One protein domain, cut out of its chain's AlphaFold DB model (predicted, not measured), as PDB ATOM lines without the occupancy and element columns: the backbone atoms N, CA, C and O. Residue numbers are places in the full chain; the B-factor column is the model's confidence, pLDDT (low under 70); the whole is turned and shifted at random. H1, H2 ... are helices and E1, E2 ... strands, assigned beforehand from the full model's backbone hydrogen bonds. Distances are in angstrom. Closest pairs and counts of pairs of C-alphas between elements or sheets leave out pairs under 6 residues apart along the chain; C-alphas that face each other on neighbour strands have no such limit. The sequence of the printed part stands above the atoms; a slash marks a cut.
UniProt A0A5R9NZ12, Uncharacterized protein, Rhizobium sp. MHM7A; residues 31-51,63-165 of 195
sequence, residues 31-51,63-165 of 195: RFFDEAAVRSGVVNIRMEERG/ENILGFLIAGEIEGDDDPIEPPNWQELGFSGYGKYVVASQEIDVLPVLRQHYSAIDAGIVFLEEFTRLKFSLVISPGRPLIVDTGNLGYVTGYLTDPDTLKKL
ATOM      1  N   ARG A  31     187.256 134.338 182.416       85.44
ATOM      2  CA  ARG A  31     186.933 132.925 182.234       85.44
ATOM      3  C   ARG A  31     185.432 132.710 182.423       85.44
ATOM      4  O   ARG A  31     184.796 133.375 183.235       85.44
ATOM      5  N   PHE A  32     184.881 131.756 181.683       86.19
ATOM      6  CA  PHE A  32     183.462 131.408 181.693       86.19
ATOM      7  C   PHE A  32     183.303 129.890 181.750       86.19
ATOM      8  O   PHE A  32     184.219 129.161 181.364       86.19
ATOM      9  N   PHE A  33     182.144 129.429 182.220       86.50
ATOM     10  CA  PHE A  33     181.742 128.034 182.047       86.50
ATOM     11  C   PHE A  33     181.633 127.685 180.561       86.50
ATOM     12  O   PHE A  33     181.436 128.573 179.725       86.50
ATOM     13  N   ASP A  34     181.742 126.393 180.251       81.56
ATOM     14  CA  ASP A  34     181.643 125.887 178.884       81.56
ATOM     15  C   ASP A  34     180.399 126.414 178.142       81.56
ATOM     16  O   ASP A  34     179.308 126.557 178.704       81.56
ATOM     17  N   GLU A  35     180.551 126.701 176.847       79.25
ATOM     18  CA  GLU A  35     179.491 127.312 176.044       79.25
ATOM     19  C   GLU A  35     178.231 126.433 175.983       79.25
ATOM     20  O   GLU A  35     177.109 126.951 175.973       79.25
ATOM     21  N   ALA A  36     178.383 125.104 175.985       78.62
ATOM     22  CA  ALA A  36     177.247 124.191 176.012       78.62
ATOM     23  C   ALA A  36     176.474 124.297 177.332       78.62
ATOM     24  O   ALA A  36     175.242 124.271 177.308       78.62
ATOM     25  N   ALA A  37     177.172 124.488 178.457       78.19
ATOM     26  CA  ALA A  37     176.552 124.704 179.761       78.19
ATOM     27  C   ALA A  37     175.791 126.036 179.822       78.19
ATOM     28  O   ALA A  37     174.665 126.097 180.317       78.19
ATOM     29  N   VAL A  38     176.361 127.103 179.252       84.44
ATOM     30  CA  VAL A  38     175.681 128.405 179.162       84.44
ATOM     31  C   VAL A  38     174.413 128.306 178.310       84.44
ATOM     32  O   VAL A  38     173.379 128.865 178.673       84.44
ATOM     33  N   ARG A  39     174.457 127.569 177.193       81.25
ATOM     34  CA  ARG A  39     173.299 127.379 176.301       81.25
ATOM     35  C   ARG A  39     172.205 126.505 176.911       81.25
ATOM     36  O   ARG A  39     171.029 126.774 176.682       81.25
ATOM     37  N   SER A  40     172.574 125.451 177.638       89.31
ATOM     38  CA  SER A  40     171.616 124.555 178.296       89.31
ATOM     39  C   SER A  40     171.028 125.159 179.575       89.31
ATOM     40  O   SER A  40     169.973 124.719 180.027       89.31
ATOM     41  N   GLY A  41     171.705 126.155 180.157       91.19
ATOM     42  CA  GLY A  41     171.391 126.702 181.474       91.19
ATOM     43  C   GLY A  41     171.847 125.803 182.628       91.19
ATOM     44  O   GLY A  41     171.484 126.072 183.773       91.19
ATOM     45  N   VAL A  42     172.612 124.741 182.346       92.69
ATOM     46  CA  VAL A  42     173.065 123.752 183.332       92.69
ATOM     47  C   VAL A  42     174.554 123.461 183.149       92.69
ATOM     48  O   VAL A  42     174.978 122.945 182.113       92.69
ATOM     49  N   VAL A  43     175.340 123.744 184.185       91.75
ATOM     50  CA  VAL A  43     176.743 123.338 184.312       91.75
ATOM     51  C   VAL A  43     176.788 121.921 184.870       91.75
ATOM     52  O   VAL A  43     176.424 121.691 186.022       91.75
ATOM     53  N   ASN A  44     177.249 120.980 184.047       89.00
ATOM     54  CA  ASN A  44     177.479 119.606 184.479       89.00
ATOM     55  C   ASN A  44     178.913 119.475 184.983       89.00
ATOM     56  O   ASN A  44     179.860 119.560 184.202       89.00
ATOM     57  N   ILE A  45     179.069 119.253 186.282       87.38
ATOM     58  CA  ILE A  45     180.354 118.944 186.893       87.38
ATOM     59  C   ILE A  45     180.527 117.429 186.803       87.38
ATOM     60  O   ILE A  45     179.751 116.674 187.388       87.38
ATOM     61  N   ARG A  46     181.529 116.974 186.050       78.81
ATOM     62  CA  ARG A  46     181.862 115.551 185.916       78.81
ATOM     63  C   ARG A  46     183.210 115.293 186.563       78.81
ATOM     64  O   ARG A  46     184.246 115.649 186.011       78.81
ATOM     65  N   MET A  47     183.195 114.652 187.729       66.56
ATOM     66  CA  MET A  47     184.428 114.362 188.472       66.56
ATOM     67  C   MET A  47     185.328 113.375 187.717       66.56
ATOM     68  O   MET A  47     186.539 113.413 187.846       66.56
ATOM     69  N   GLU A  48     184.758 112.541 186.850       61.00
ATOM     70  CA  GLU A  48     185.474 111.506 186.096       61.00
ATOM     71  C   GLU A  48     186.175 111.965 184.814       61.00
ATOM     72  O   GLU A  48     187.106 111.296 184.365       61.00
ATOM     73  N   GLU A  49     185.746 113.067 184.187       50.53
ATOM     74  CA  GLU A  49     186.250 113.436 182.856       50.53
ATOM     75  C   GLU A  49     187.689 113.964 182.908       50.53
ATOM     76  O   GLU A  49     188.371 113.978 181.883       50.53
ATOM     77  N   ARG A  50     188.180 114.330 184.103       47.66
ATOM     78  CA  ARG A  50     189.588 114.683 184.374       47.66
ATOM     79  C   ARG A  50     190.077 114.332 185.790       47.66
ATOM     80  O   ARG A  50     191.168 114.760 186.165       47.66
ATOM     81  N   GLY A  51     189.292 113.610 186.590       41.19
ATOM     82  CA  GLY A  51     189.551 113.389 188.018       41.19
ATOM     83  C   GLY A  51     189.839 111.937 188.353       41.19
ATOM     84  O   GLY A  51     189.021 111.228 188.930       41.19
ATOM     85  N   GLU A  63     184.286 124.517 185.928       84.62
ATOM     86  CA  GLU A  63     183.591 123.300 186.360       84.62
ATOM     87  C   GLU A  63     184.532 122.278 187.013       84.62
ATOM     88  O   GLU A  63     184.155 121.630 187.985       84.62
ATOM     89  N   ASN A  64     185.782 122.188 186.554       80.50
ATOM     90  CA  ASN A  64     186.761 121.270 187.131       80.50
ATOM     91  C   ASN A  64     187.322 121.793 188.455       80.50
ATOM     92  O   ASN A  64     187.489 121.019 189.395       80.50
ATOM     93  N   ILE A  65     187.591 123.100 188.536       83.88
ATOM     94  CA  ILE A  65     188.004 123.748 189.789       83.88
ATOM     95  C   ILE A  65     186.881 123.606 190.821       83.88
ATOM     96  O   ILE A  65     187.138 123.221 191.954       83.88
ATOM     97  N   LEU A  66     185.628 123.835 190.424       89.12
ATOM     98  CA  LEU A  66     184.468 123.669 191.293       89.12
ATOM     99  C   LEU A  66     184.307 122.220 191.775       89.12
ATOM    100  O   LEU A  66     184.097 122.003 192.965       89.12
ATOM    101  N   GLY A  67     184.464 121.231 190.888       85.88
ATOM    102  CA  GLY A  67     184.468 119.819 191.278       85.88
ATOM    103  C   GLY A  67     185.568 119.487 192.291       85.88
ATOM    104  O   GLY A  67     185.317 118.757 193.245       85.88
ATOM    105  N   PHE A  68     186.758 120.073 192.128       80.75
ATOM    106  CA  PHE A  68     187.867 119.924 193.072       80.75
ATOM    107  C   PHE A  68     187.552 120.513 194.455       80.75
ATOM    108  O   PHE A  68     187.802 119.871 195.469       80.75
ATOM    109  N   LEU A  69     186.967 121.714 194.504       85.94
ATOM    110  CA  LEU A  69     186.562 122.346 195.765       85.94
ATOM    111  C   LEU A  69     185.470 121.538 196.480       85.94
ATOM    112  O   LEU A  69     185.531 121.374 197.693       85.94
ATOM    113  N   ILE A  70     184.505 120.989 195.734       87.25
ATOM    114  CA  ILE A  70     183.472 120.099 196.285       87.25
ATOM    115  C   ILE A  70     184.098 118.838 196.891       87.25
ATOM    116  O   ILE A  70     183.734 118.465 198.003       87.25
ATOM    117  N   ALA A  71     185.052 118.205 196.199       80.00
ATOM    118  CA  ALA A  71     185.787 117.062 196.746       80.00
ATOM    119  C   ALA A  71     186.530 117.434 198.041       80.00
ATOM    120  O   ALA A  71     186.508 116.673 199.002       80.00
ATOM    121  N   GLY A  72     187.119 118.632 198.082       79.00
ATOM    122  CA  GLY A  72     187.765 119.197 199.263       79.00
ATOM    123  C   GLY A  72     186.864 119.312 200.487       79.00
ATOM    124  O   GLY A  72     187.262 118.895 201.569       79.00
ATOM    125  N   GLU A  73     185.649 119.841 200.320       84.31
ATOM    126  CA  GLU A  73     184.675 119.945 201.419       84.31
ATOM    127  C   GLU A  73     184.210 118.576 201.925       84.31
ATOM    128  O   GLU A  73     183.989 118.421 203.118       84.31
ATOM    129  N   ILE A  74     184.080 117.587 201.036       80.12
ATOM    130  CA  ILE A  74     183.689 116.222 201.421       80.12
ATOM    131  C   ILE A  74     184.816 115.543 202.209       80.12
ATOM    132  O   ILE A  74     184.567 114.951 203.251       80.12
ATOM    133  N   GLU A  75     186.058 115.636 201.727       75.81
ATOM    134  CA  GLU A  75     187.213 114.997 202.374       75.81
ATOM    135  C   GLU A  75     187.685 115.701 203.649       75.81
ATOM    136  O   GLU A  75     188.376 115.095 204.466       75.81
ATOM    137  N   GLY A  76     187.401 116.995 203.777       73.19
ATOM    138  CA  GLY A  76     187.723 117.780 204.962       73.19
ATOM    139  C   GLY A  76     186.675 117.694 206.069       73.19
ATOM    140  O   GLY A  76     186.855 118.360 207.087       73.19
ATOM    141  N   ASP A  77     185.594 116.936 205.870       75.50
ATOM    142  CA  ASP A  77     184.552 116.759 206.876       75.50
ATOM    143  C   ASP A  77     185.002 115.782 207.970       75.50
ATOM    144  O   ASP A  77     185.419 114.654 207.700       75.50
ATOM    145  N   ASP A  78     184.895 116.229 209.221       71.81
ATOM    146  CA  ASP A  78     185.170 115.415 210.406       71.81
ATOM    147  C   ASP A  78     184.027 114.412 210.697       71.81
ATOM    148  O   ASP A  78     184.230 113.470 211.468       71.81
ATOM    149  N   ASP A  79     182.840 114.605 210.103       74.44
ATOM    150  CA  ASP A  79     181.660 113.729 210.212       74.44
ATOM    151  C   ASP A  79     181.108 113.362 208.817       74.44
ATOM    152  O   ASP A  79     180.004 113.767 208.444       74.44
ATOM    153  N   PRO A  80     181.882 112.618 208.000       73.00
ATOM    154  CA  PRO A  80     181.513 112.339 206.620       73.00
ATOM    155  C   PRO A  80     180.236 111.500 206.537       73.00
ATOM    156  O   PRO A  80     179.964 110.649 207.386       73.00
ATOM    157  N   ILE A  81     179.487 111.644 205.438       71.81
ATOM    158  CA  ILE A  81     178.350 110.757 205.143       71.81
ATOM    159  C   ILE A  81     178.819 109.296 205.217       71.81
ATOM    160  O   ILE A  81     179.597 108.837 204.377       71.81
ATOM    161  N   GLU A  82     178.306 108.533 206.183       64.62
ATOM    162  CA  GLU A  82     178.643 107.117 206.331       64.62
ATOM    163  C   GLU A  82     177.676 106.190 205.559       64.62
ATOM    164  O   GLU A  82     176.491 106.499 205.360       64.62
ATOM    165  N   PRO A  83     178.132 104.995 205.135       56.28
ATOM    166  CA  PRO A  83     177.226 103.900 204.777       56.28
ATOM    167  C   PRO A  83     176.294 103.591 205.968       56.28
ATOM    168  O   PRO A  83     176.797 103.468 207.084       56.28
ATOM    169  N   PRO A  84     174.966 103.414 205.793       51.38
ATOM    170  CA  PRO A  84     174.244 103.011 204.580       51.38
ATOM    171  C   PRO A  84     173.612 104.147 203.759       51.38
ATOM    172  O   PRO A  84     173.009 103.858 202.727       51.38
ATOM    173  N   ASN A  85     173.764 105.417 204.146       65.25
ATOM    174  CA  ASN A  85     173.081 106.531 203.471       65.25
ATOM    175  C   ASN A  85     173.470 106.630 201.987       65.25
ATOM    176  O   ASN A  85     172.625 106.881 201.139       65.25
ATOM    177  N   TRP A  86     174.713 106.292 201.634       66.88
ATOM    178  CA  TRP A  86     175.148 106.168 200.239       66.88
ATOM    179  C   TRP A  86     174.342 105.151 199.409       66.88
ATOM    180  O   TRP A  86     174.117 105.375 198.219       66.88
ATOM    181  N   GLN A  87     173.875 104.049 200.004       64.25
ATOM    182  CA  GLN A  87     173.054 103.057 199.294       64.25
ATOM    183  C   GLN A  87     171.661 103.593 198.975       64.25
ATOM    184  O   GLN A  87     171.153 103.352 197.880       64.25
ATOM    185  N   GLU A  88     171.069 104.372 199.884       63.38
ATOM    186  CA  GLU A  88     169.790 105.060 199.644       63.38
ATOM    187  C   GLU A  88     169.892 106.081 198.503       63.38
ATOM    188  O   GLU A  88     168.905 106.395 197.839       63.38
ATOM    189  N   LEU A  89     171.113 106.529 198.222       62.12
ATOM    190  CA  LEU A  89     171.456 107.456 197.155       62.12
ATOM    191  C   LEU A  89     171.925 106.748 195.878       62.12
ATOM    192  O   LEU A  89     172.473 107.392 194.997       62.12
ATOM    193  N   GLY A  90     171.733 105.430 195.748       62.38
ATOM    194  CA  GLY A  90     172.048 104.683 194.523       62.38
ATOM    195  C   GLY A  90     173.522 104.303 194.344       62.38
ATOM    196  O   GLY A  90     173.909 103.816 193.270       62.38
ATOM    197  N   PHE A  91     174.342 104.476 195.380       65.06
ATOM    198  CA  PHE A  91     175.737 104.062 195.366       65.06
ATOM    199  C   PHE A  91     175.938 102.676 195.983       65.06
ATOM    200  O   PHE A  91     175.227 102.231 196.878       65.06
ATOM    201  N   SER A  92     176.973 101.991 195.518       63.47
ATOM    202  CA  SER A  92     177.460 100.725 196.059       63.47
ATOM    203  C   SER A  92     178.904 100.902 196.526       63.47
ATOM    204  O   SER A  92     179.697 101.546 195.846       63.47
ATOM    205  N   GLY A  93     179.267 100.374 197.694       60.53
ATOM    206  CA  GLY A  93     180.612 100.553 198.250       60.53
ATOM    207  C   GLY A  93     180.655 100.433 199.770       60.53
ATOM    208  O   GLY A  93     179.614 100.344 200.423       60.53
ATOM    209  N   TYR A  94     181.868 100.395 200.318       53.09
ATOM    210  CA  TYR A  94     182.147 100.377 201.754       53.09
ATOM    211  C   TYR A  94     183.447 101.149 202.021       53.09
ATOM    212  O   TYR A  94     184.459 100.888 201.367       53.09
ATOM    213  N   GLY A  95     183.432 102.076 202.980       58.31
ATOM    214  CA  GLY A  95     184.595 102.893 203.339       58.31
ATOM    215  C   GLY A  95     184.877 104.028 202.346       58.31
ATOM    216  O   GLY A  95     183.967 104.748 201.956       58.31
ATOM    217  N   LYS A  96     186.143 104.172 201.933       60.19
ATOM    218  CA  LYS A  96     186.719 105.353 201.247       60.19
ATOM    219  C   LYS A  96     186.280 105.594 199.794       60.19
ATOM    220  O   LYS A  96     186.673 106.589 199.186       60.19
ATOM    221  N   TYR A  97     185.511 104.667 199.225       65.62
ATOM    222  CA  TYR A  97     185.120 104.673 197.817       65.62
ATOM    223  C   TYR A  97     183.641 104.343 197.673       65.62
ATOM    224  O   TYR A  97     183.166 103.328 198.196       65.62
ATOM    225  N   VAL A  98     182.938 105.153 196.887       68.00
ATOM    226  CA  VAL A  98     181.531 104.932 196.548       68.00
ATOM    227  C   VAL A  98     181.384 104.826 195.038       68.00
ATOM    228  O   VAL A  98     181.801 105.714 194.310       68.00
ATOM    229  N   VAL A  99     180.802 103.741 194.539       71.38
ATOM    230  CA  VAL A  99     180.636 103.489 193.102       71.38
ATOM    231  C   VAL A  99     179.168 103.609 192.737       71.38
ATOM    232  O   VAL A  99     178.331 102.857 193.245       71.38
ATOM    233  N   ALA A 100     178.850 104.523 191.827       73.31
ATOM    234  CA  ALA A 100     177.499 104.637 191.301       73.31
ATOM    235  C   ALA A 100     177.171 103.431 190.401       73.31
ATOM    236  O   ALA A 100     177.964 103.027 189.544       73.31
ATOM    237  N   SER A 101     175.997 102.833 190.610       72.62
ATOM    238  CA  SER A 101     175.510 101.707 189.796       72.62
ATOM    239  C   SER A 101     174.924 102.155 188.448       72.62
ATOM    240  O   SER A 101     174.855 101.375 187.498       72.62
ATOM    241  N   GLN A 102     174.542 103.425 188.361       78.00
ATOM    242  CA  GLN A 102     173.990 104.116 187.200       78.00
ATOM    243  C   GLN A 102     174.485 105.564 187.201       78.00
ATOM    244  O   GLN A 102     175.016 106.020 188.212       78.00
ATOM    245  N   GLU A 103     174.301 106.286 186.095       84.62
ATOM    246  CA  GLU A 103     174.571 107.725 186.093       84.62
ATOM    247  C   GLU A 103     173.637 108.418 187.092       84.62
ATOM    248  O   GLU A 103     172.428 108.171 187.094       84.62
ATOM    249  N   ILE A 104     174.201 109.252 187.962       82.94
ATOM    250  CA  ILE A 104     173.442 109.935 189.006       82.94
ATOM    251  C   ILE A 104     173.987 111.339 189.257       82.94
ATOM    252  O   ILE A 104     175.200 111.543 189.296       82.94
ATOM    253  N   ASP A 105     173.073 112.296 189.429       87.12
ATOM    254  CA  ASP A 105     173.380 113.618 189.971       87.12
ATOM    255  C   ASP A 105     173.299 113.576 191.496       87.12
ATOM    256  O   ASP A 105     172.246 113.303 192.079       87.12
ATOM    257  N   VAL A 106     174.428 113.836 192.138       83.56
ATOM    258  CA  VAL A 106     174.602 113.649 193.581       83.56
ATOM    259  C   VAL A 106     174.634 114.982 194.314       83.56
ATOM    260  O   VAL A 106     174.546 115.022 195.542       83.56
ATOM    261  N   LEU A 107     174.687 116.091 193.568       89.12
ATOM    262  CA  LEU A 107     174.728 117.434 194.124       89.12
ATOM    263  C   LEU A 107     173.546 117.739 195.060       89.12
ATOM    264  O   LEU A 107     173.795 118.332 196.110       89.12
ATOM    265  N   PRO A 108     172.290 117.326 194.777       89.56
ATOM    266  CA  PRO A 108     171.172 117.594 195.683       89.56
ATOM    267  C   PRO A 108     171.374 117.025 197.089       89.56
ATOM    268  O   PRO A 108     170.963 117.645 198.065       89.56
ATOM    269  N   VAL A 109     172.022 115.865 197.195       82.88
ATOM    270  CA  VAL A 109     172.329 115.235 198.481       82.88
ATOM    271  C   VAL A 109     173.452 115.987 199.173       82.88
ATOM    272  O   VAL A 109     173.330 116.344 200.342       82.88
ATOM    273  N   LEU A 110     174.535 116.261 198.441       85.69
ATOM    274  CA  LEU A 110     175.686 116.957 198.997       85.69
ATOM    275  C   LEU A 110     175.281 118.320 199.563       85.69
ATOM    276  O   LEU A 110     175.716 118.686 200.645       85.69
ATOM    277  N   ARG A 111     174.367 119.032 198.901       90.81
ATOM    278  CA  ARG A 111     173.818 120.299 199.406       90.81
ATOM    279  C   ARG A 111     173.019 120.152 200.704       90.81
ATOM    280  O   ARG A 111     173.004 121.070 201.513       90.81
ATOM    281  N   GLN A 112     172.349 119.023 200.926       86.69
ATOM    282  CA  GLN A 112     171.607 118.793 202.172       86.69
ATOM    283  C   GLN A 112     172.530 118.506 203.357       86.69
ATOM    284  O   GLN A 112     172.156 118.788 204.493       86.69
ATOM    285  N   HIS A 113     173.703 117.934 203.092       83.75
ATOM    286  CA  HIS A 113     174.628 117.499 204.131       83.75
ATOM    287  C   HIS A 113     175.736 118.526 204.400       83.75
ATOM    288  O   HIS A 113     175.992 118.886 205.543       83.75
ATOM    289  N   TYR A 114     176.333 119.071 203.341       86.50
ATOM    290  CA  TYR A 114     177.470 119.979 203.414       86.50
ATOM    291  C   TYR A 114     177.016 121.422 203.174       86.50
ATOM    292  O   TYR A 114     176.833 121.870 202.037       86.50
ATOM    293  N   SER A 115     176.871 122.182 204.260       91.38
ATOM    294  CA  SER A 115     176.433 123.587 204.202       91.38
ATOM    295  C   SER A 115     177.346 124.480 203.349       91.38
ATOM    296  O   SER A 115     176.858 125.391 202.681       91.38
ATOM    297  N   ALA A 116     178.654 124.197 203.316       91.12
ATOM    298  CA  ALA A 116     179.610 124.897 202.462       91.12
ATOM    299  C   ALA A 116     179.320 124.674 200.971       91.12
ATOM    300  O   ALA A 116     179.324 125.631 200.195       91.12
ATOM    301  N   ILE A 117     178.998 123.432 200.584       93.25
ATOM    302  CA  ILE A 117     178.605 123.094 199.213       93.25
ATOM    303  C   ILE A 117     177.314 123.822 198.847       93.25
ATOM    304  O   ILE A 117     177.258 124.455 197.794       93.25
ATOM    305  N   ASP A 118     176.291 123.791 199.705       96.00
ATOM    306  CA  ASP A 118     175.044 124.506 199.416       96.00
ATOM    307  C   ASP A 118     175.262 126.013 199.274       96.00
ATOM    308  O   ASP A 118     174.835 126.593 198.277       96.00
ATOM    309  N   ALA A 119     175.995 126.635 200.200       96.25
ATOM    310  CA  ALA A 119     176.295 128.063 200.151       96.25
ATOM    311  C   ALA A 119     177.009 128.457 198.847       96.25
ATOM    312  O   ALA A 119     176.591 129.408 198.179       96.25
ATOM    313  N   GLY A 120     178.039 127.701 198.452       96.56
ATOM    314  CA  GLY A 120     178.780 127.945 197.217       96.56
ATOM    315  C   GLY A 120     177.909 127.784 195.973       96.56
ATOM    316  O   GLY A 120     177.916 128.652 195.100       96.56
ATOM    317  N   ILE A 121     177.107 126.718 195.902       97.62
ATOM    318  CA  ILE A 121     176.216 126.475 194.760       97.62
ATOM    319  C   ILE A 121     175.109 127.527 194.680       97.62
ATOM    320  O   ILE A 121     174.887 128.066 193.599       97.62
ATOM    321  N   VAL A 122     174.449 127.880 195.790       97.81
ATOM    322  CA  VAL A 122     173.433 128.950 195.824       97.81
ATOM    323  C   VAL A 122     174.021 130.255 195.307       97.81
ATOM    324  O   VAL A 122     173.452 130.875 194.408       97.81
ATOM    325  N   PHE A 123     175.190 130.641 195.820       97.56
ATOM    326  CA  PHE A 123     175.878 131.836 195.360       97.56
ATOM    327  C   PHE A 123     176.158 131.785 193.846       97.56
ATOM    328  O   PHE A 123     175.883 132.754 193.133       97.56
ATOM    329  N   LEU A 124     176.671 130.666 193.327       96.75
ATOM    330  CA  LEU A 124     176.976 130.525 191.901       96.75
ATOM    331  C   LEU A 124     175.721 130.539 191.025       96.75
ATOM    332  O   LEU A 124     175.747 131.151 189.955       96.75
ATOM    333  N   GLU A 125     174.622 129.926 191.464       97.25
ATOM    334  CA  GLU A 125     173.329 129.985 190.774       97.25
ATOM    335  C   GLU A 125     172.801 131.427 190.702       97.25
ATOM    336  O   GLU A 125     172.303 131.867 189.662       97.25
ATOM    337  N   GLU A 126     172.932 132.200 191.780       96.88
ATOM    338  CA  GLU A 126     172.526 133.607 191.812       96.88
ATOM    339  C   GLU A 126     173.410 134.489 190.928       96.88
ATOM    340  O   GLU A 126     172.894 135.333 190.184       96.88
ATOM    341  N   PHE A 127     174.726 134.282 190.996       94.88
ATOM    342  CA  PHE A 127     175.726 135.060 190.274       94.88
ATOM    343  C   PHE A 127     175.684 134.799 188.765       94.88
ATOM    344  O   PHE A 127     175.711 135.740 187.974       94.88
ATOM    345  N   THR A 128     175.583 133.532 188.357       94.25
ATOM    346  CA  THR A 128     175.666 133.135 186.940       94.25
ATOM    347  C   THR A 128     174.317 132.920 186.270       94.25
ATOM    348  O   THR A 128     174.252 132.904 185.043       94.25
ATOM    349  N   ARG A 129     173.238 132.766 187.051       95.19
ATOM    350  CA  ARG A 129     171.906 132.346 186.577       95.19
ATOM    351  C   ARG A 129     171.873 130.952 185.944       95.19
ATOM    352  O   ARG A 129     170.892 130.615 185.286       95.19
ATOM    353  N   LEU A 130     172.907 130.142 186.167       94.62
ATOM    354  CA  LEU A 130     172.978 128.748 185.735       94.62
ATOM    355  C   LEU A 130     172.545 127.818 186.866       94.62
ATOM    356  O   LEU A 130     172.608 128.176 188.039       94.62
ATOM    357  N   LYS A 131     172.107 126.613 186.509       96.69
ATOM    358  CA  LYS A 131     171.946 125.490 187.437       96.69
ATOM    359  C   LYS A 131     173.178 124.599 187.400       96.69
ATOM    360  O   LYS A 131     173.928 124.622 186.430       96.69
ATOM    361  N   PHE A 132     173.371 123.820 188.456       95.88
ATOM    362  CA  PHE A 132     174.523 122.941 188.608       95.88
ATOM    363  C   PHE A 132     174.061 121.513 188.867       95.88
ATOM    364  O   PHE A 132     173.062 121.301 189.554       95.88
ATOM    365  N   SER A 133     174.808 120.561 188.326       92.88
ATOM    366  CA  SER A 133     174.704 119.135 188.623       92.88
ATOM    367  C   SER A 133     176.105 118.579 188.868       92.88
ATOM    368  O   SER A 133     177.085 119.074 188.301       92.88
ATOM    369  N   LEU A 134     176.210 117.560 189.717       88.38
ATOM    370  CA  LEU A 134     177.438 116.799 189.936       88.38
ATOM    371  C   LEU A 134     177.175 115.359 189.526       88.38
ATOM    372  O   LEU A 134     176.568 114.595 190.273       88.38
ATOM    373  N   VAL A 135     177.605 115.014 188.318       86.06
ATOM    374  CA  VAL A 135     177.269 113.746 187.677       86.06
ATOM    375  C   VAL A 135     178.392 112.738 187.884       86.06
ATOM    376  O   VAL A 135     179.560 113.028 187.616       86.06
ATOM    377  N   ILE A 136     178.011 111.542 188.328       79.06
ATOM    378  CA  ILE A 136     178.899 110.388 188.483       79.06
ATOM    379  C   ILE A 136     178.428 109.291 187.539       79.06
ATOM    380  O   ILE A 136     177.290 108.830 187.632       79.06
ATOM    381  N   SER A 137     179.304 108.866 186.633       80.81
ATOM    382  CA  SER A 137     179.063 107.778 185.693       80.81
ATOM    383  C   SER A 137     179.078 106.412 186.379       80.81
ATOM    384  O   SER A 137     179.795 106.191 187.361       80.81
ATOM    385  N   PRO A 138     178.348 105.436 185.812       78.56
ATOM    386  CA  PRO A 138     178.339 104.077 186.329       78.56
ATOM    387  C   PRO A 138     179.744 103.464 186.352       78.56
ATOM    388  O   PRO A 138     180.515 103.585 185.397       78.56
ATOM    389  N   GLY A 139     180.062 102.760 187.438       71.00
ATOM    390  CA  GLY A 139     181.331 102.044 187.589       71.00
ATOM    391  C   GLY A 139     182.545 102.932 187.881       71.00
ATOM    392  O   GLY A 139     183.662 102.417 187.938       71.00
ATOM    393  N   ARG A 140     182.355 104.244 188.083       70.88
ATOM    394  CA  ARG A 140     183.409 105.160 188.532       70.88
ATOM    395  C   ARG A 140     183.325 105.361 190.049       70.88
ATOM    396  O   ARG A 140     182.237 105.641 190.553       70.88
ATOM    397  N   PRO A 141     184.436 105.186 190.788       64.56
ATOM    398  CA  PRO A 141     184.455 105.488 192.208       64.56
ATOM    399  C   PRO A 141     184.488 107.004 192.418       64.56
ATOM    400  O   PRO A 141     185.366 107.691 191.902       64.56
ATOM    401  N   LEU A 142     183.561 107.509 193.221       66.81
ATOM    402  CA  LEU A 142     183.728 108.749 193.955       66.81
ATOM    403  C   LEU A 142     184.666 108.477 195.122       66.81
ATOM    404  O   LEU A 142     184.410 107.591 195.944       66.81
ATOM    405  N   ILE A 143     185.752 109.233 195.174       63.66
ATOM    406  CA  ILE A 143     186.679 109.199 196.293       63.66
ATOM    407  C   ILE A 143     186.231 110.288 197.266       63.66
ATOM    408  O   ILE A 143     186.172 111.453 196.887       63.66
ATOM    409  N   VAL A 144     185.836 109.883 198.472       59.78
ATOM    410  CA  VAL A 144     185.225 110.774 199.482       59.78
ATOM    411  C   VAL A 144     186.056 110.897 200.755       59.78
ATOM    412  O   VAL A 144     185.741 111.712 201.607       59.78
ATOM    413  N   ASP A 145     187.107 110.088 200.896       59.22
ATOM    414  CA  ASP A 145     187.937 110.046 202.102       59.22
ATOM    415  C   ASP A 145     189.365 109.588 201.749       59.22
ATOM    416  O   ASP A 145     189.770 108.444 201.999       59.22
ATOM    417  N   THR A 146     190.146 110.463 201.097       57.56
ATOM    418  CA  THR A 146     191.608 110.269 201.037       57.56
ATOM    419  C   THR A 146     192.329 110.924 202.206       57.56
ATOM    420  O   THR A 146     193.454 110.520 202.506       57.56
ATOM    421  N   GLY A 147     191.685 111.891 202.871       57.34
ATOM    422  CA  GLY A 147     192.267 112.714 203.929       57.34
ATOM    423  C   GLY A 147     193.298 113.724 203.416       57.34
ATOM    424  O   GLY A 147     193.981 114.357 204.218       57.34
ATOM    425  N   ASN A 148     193.435 113.880 202.094       62.09
ATOM    426  CA  ASN A 148     194.485 114.696 201.478       62.09
ATOM    427  C   ASN A 148     193.963 116.006 200.886       62.09
ATOM    428  O   ASN A 148     194.759 116.745 200.321       62.09
ATOM    429  N   LEU A 149     192.663 116.301 200.983       65.19
ATOM    430  CA  LEU A 149     192.079 117.538 200.452       65.19
ATOM    431  C   LEU A 149     191.509 118.470 201.535       65.19
ATOM    432  O   LEU A 149     190.997 119.537 201.213       65.19
ATOM    433  N   GLY A 150     191.656 118.151 202.824       61.91
ATOM    434  CA  GLY A 150     191.111 118.986 203.907       61.91
ATOM    435  C   GLY A 150     191.627 120.437 203.933       61.91
ATOM    436  O   GLY A 150     190.956 121.327 204.454       61.91
ATOM    437  N   TYR A 151     192.787 120.721 203.327       63.22
ATOM    438  CA  TYR A 151     193.335 122.081 203.210       63.22
ATOM    439  C   TYR A 151     192.690 122.939 202.105       63.22
ATOM    440  O   TYR A 151     192.967 124.137 202.041       63.22
ATOM    441  N   VAL A 152     191.842 122.370 201.238       69.62
ATOM    442  CA  VAL A 152     191.071 123.123 200.226       69.62
ATOM    443  C   VAL A 152     189.612 123.368 200.634       69.62
ATOM    444  O   VAL A 152     188.765 123.642 199.787       69.62
ATOM    445  N   THR A 153     189.328 123.326 201.935       76.56
ATOM    446  CA  THR A 153     188.026 123.678 202.523       76.56
ATOM    447  C   THR A 153     187.839 125.192 202.686       76.56
ATOM    448  O   THR A 153     188.791 125.978 202.709       76.56
ATOM    449  N   GLY A 154     186.586 125.633 202.796       79.25
ATOM    450  CA  GLY A 154     186.186 127.008 203.101       79.25
ATOM    451  C   GLY A 154     186.060 127.934 201.890       79.25
ATOM    452  O   GLY A 154     185.406 128.975 201.993       79.25
ATOM    453  N   TYR A 155     186.595 127.561 200.724       84.75
ATOM    454  CA  TYR A 155     186.501 128.372 199.503       84.75
ATOM    455  C   TYR A 155     185.068 128.494 198.985       84.75
ATOM    456  O   TYR A 155     184.706 129.541 198.453       84.75
ATOM    457  N   LEU A 156     184.229 127.470 199.180       90.56
ATOM    458  CA  LEU A 156     182.819 127.536 198.781       90.56
ATOM    459  C   LEU A 156     182.006 128.515 199.644       90.56
ATOM    460  O   LEU A 156     180.968 129.005 199.206       90.56
ATOM    461  N   THR A 157     182.501 128.858 200.838       91.06
ATOM    462  CA  THR A 157     181.854 129.813 201.756       91.06
ATOM    463  C   THR A 157     182.357 131.252 201.620       91.06
ATOM    464  O   THR A 157     181.854 132.138 202.310       91.06
ATOM    465  N   ASP A 158     183.324 131.506 200.734       89.56
ATOM    466  CA  ASP A 158     183.877 132.835 200.457       89.56
ATOM    467  C   ASP A 158     183.544 133.253 199.013       89.56
ATOM    468  O   ASP A 158     184.296 132.939 198.088       89.56
ATOM    469  N   PRO A 159     182.423 133.970 198.789       91.19
ATOM    470  CA  PRO A 159     181.966 134.335 197.451       91.19
ATOM    471  C   PRO A 159     182.987 135.117 196.626       91.19
ATOM    472  O   PRO A 159     183.026 134.968 195.406       91.19
ATOM    473  N   ASP A 160     183.798 135.971 197.249       87.62
ATOM    474  CA  ASP A 160     184.742 136.808 196.509       87.62
ATOM    475  C   ASP A 160     185.962 135.997 196.076       87.62
ATOM    476  O   ASP A 160     186.373 136.072 194.913       87.62
ATOM    477  N   THR A 161     186.484 135.144 196.960       84.69
ATOM    478  CA  THR A 161     187.549 134.201 196.597       84.69
ATOM    479  C   THR A 161     187.055 133.171 195.576       84.69
ATOM    480  O   THR A 161     187.747 132.907 194.590       84.69
ATOM    481  N   LEU A 162     185.834 132.650 195.730       89.44
ATOM    482  CA  LEU A 162     185.224 131.700 194.797       89.44
ATOM    483  C   LEU A 162     185.058 132.301 193.394       89.44
ATOM    484  O   LEU A 162     185.394 131.652 192.403       89.44
ATOM    485  N   LYS A 163     184.618 133.564 193.286       90.44
ATOM    486  CA  LYS A 163     184.551 134.264 191.991       90.44
ATOM    487  C   LYS A 163     185.916 134.329 191.320       90.44
ATOM    488  O   LYS A 163     186.028 134.023 190.136       90.44
ATOM    489  N   LYS A 164     186.956 134.725 192.060       85.75
ATOM    490  CA  LYS A 164     188.318 134.836 191.518       85.75
ATOM    491  C   LYS A 164     188.847 133.485 191.064       85.75
ATOM    492  O   LYS A 164     189.444 133.391 189.996       85.75
ATOM    493  N   LEU A 165     188.600 132.434 191.836       85.19
ATOM    494  CA  LEU A 165     189.017 131.078 191.491       85.19
ATOM    495  C   LEU A 165     188.386 130.576 190.197       85.19
ATOM    496  O   LEU A 165     189.073 130.015 189.344       85.19
TER     497      LEU A 165
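AT A GLANCE: This is residues 31 to 51 and 63 to 165 of the 195 residues of an uncharacterized protein of Rhizobium sp. MHM7A (UniProt A0A5R9NZ12). A small antiparallel sheet of E2, E3 and E5 forms one end of the domain, and the rest is a body in which H2, H4 and H5 pack on the strand pair E1 and E4. H1 lies at the end of the domain away from the small sheet, beyond E1, and H6 packs on H5 near that end. The 124 printed residues hold six named helices and five named strands, in the order H1 E1 H2 H3 E2 E3 H4 H5 E4 E5 H6, of mixed class. The small sheet runs E2, E3, E5, and E1 and E4 are parallel. The whole is compact, with a radius of gyration of the C-alphas of 14.0 A and spans of 38 by 29 by 24 A.

IN THESE COORDINATES: The sheet has E2 at residues 91 to 93, E3 at 97 to 100 and E5 at 141 to 143. E1, residues 42 to 46, is 12.3 A long; E4, residues 131 to 136, is 16.7 A long. H5, residues 115 to 128, is 19.7 A long, and H2, residues 63 to 75, is 18.4 A long. H1 holds residues 35 to 40, H3 85 to 88, H4 107 to 113 and H6 159 to 165. C-alpha 35 is at (179.491, 127.312, 176.044), C-alpha 115 at (176.433, 123.587, 204.202) and C-alpha 165 at (189.017, 131.078, 191.491).

HOW THE PARTS SIT: E2 and E3 form a hairpin, with N 92 and O 99 within hydrogen-bond range at 2.8 A. E3 and E5 are antiparallel, with N 142 and O 98 at 2.7 A. H3 only grazes this sheet, with its residues 85 to 87. E1 and E4 are parallel, with N 43 and O 131 at 2.8 A. The closest C-alphas of H2 and E1 are those of Glu 63 and Ile 45, 5.5 A apart; those of H4 and E4 are Leu 107 and Leu 134, 5.0 A apart. The hub is H5. It only just touches H2, with 3 pairs of C-alphas within 8 A, closest Ile 117 and Ile 70 at 6.4 A, at a shallow tilt of 17 degrees, opposite ways. H4 and H5 touch only at the corner, Arg 111 to Asp 118, 4.4 A. H6 only just touches H5, with 3 such pairs, closest Pro 159 and Phe 123 at 6.9 A, about perpendicular at 76 degrees. In H1, H2, H4, H5 and H6 every O i to N i+4 pair is within hydrogen-bond range; H3 is too short for one.

THE WHOLE: The C-alphas farthest apart, those of Arg 31 and Pro 84, are 39.4 A apart. Residues 52 to 62 are not printed; C-alphas 51 and 63 are 11.7 A apart across this cut. The link from E5 to H6, residues 144 to 158, is long. Mean pLDDT of the printed part is 78.8; residues 47 to 51, 82 to 98 and 141 to 152 are under 70.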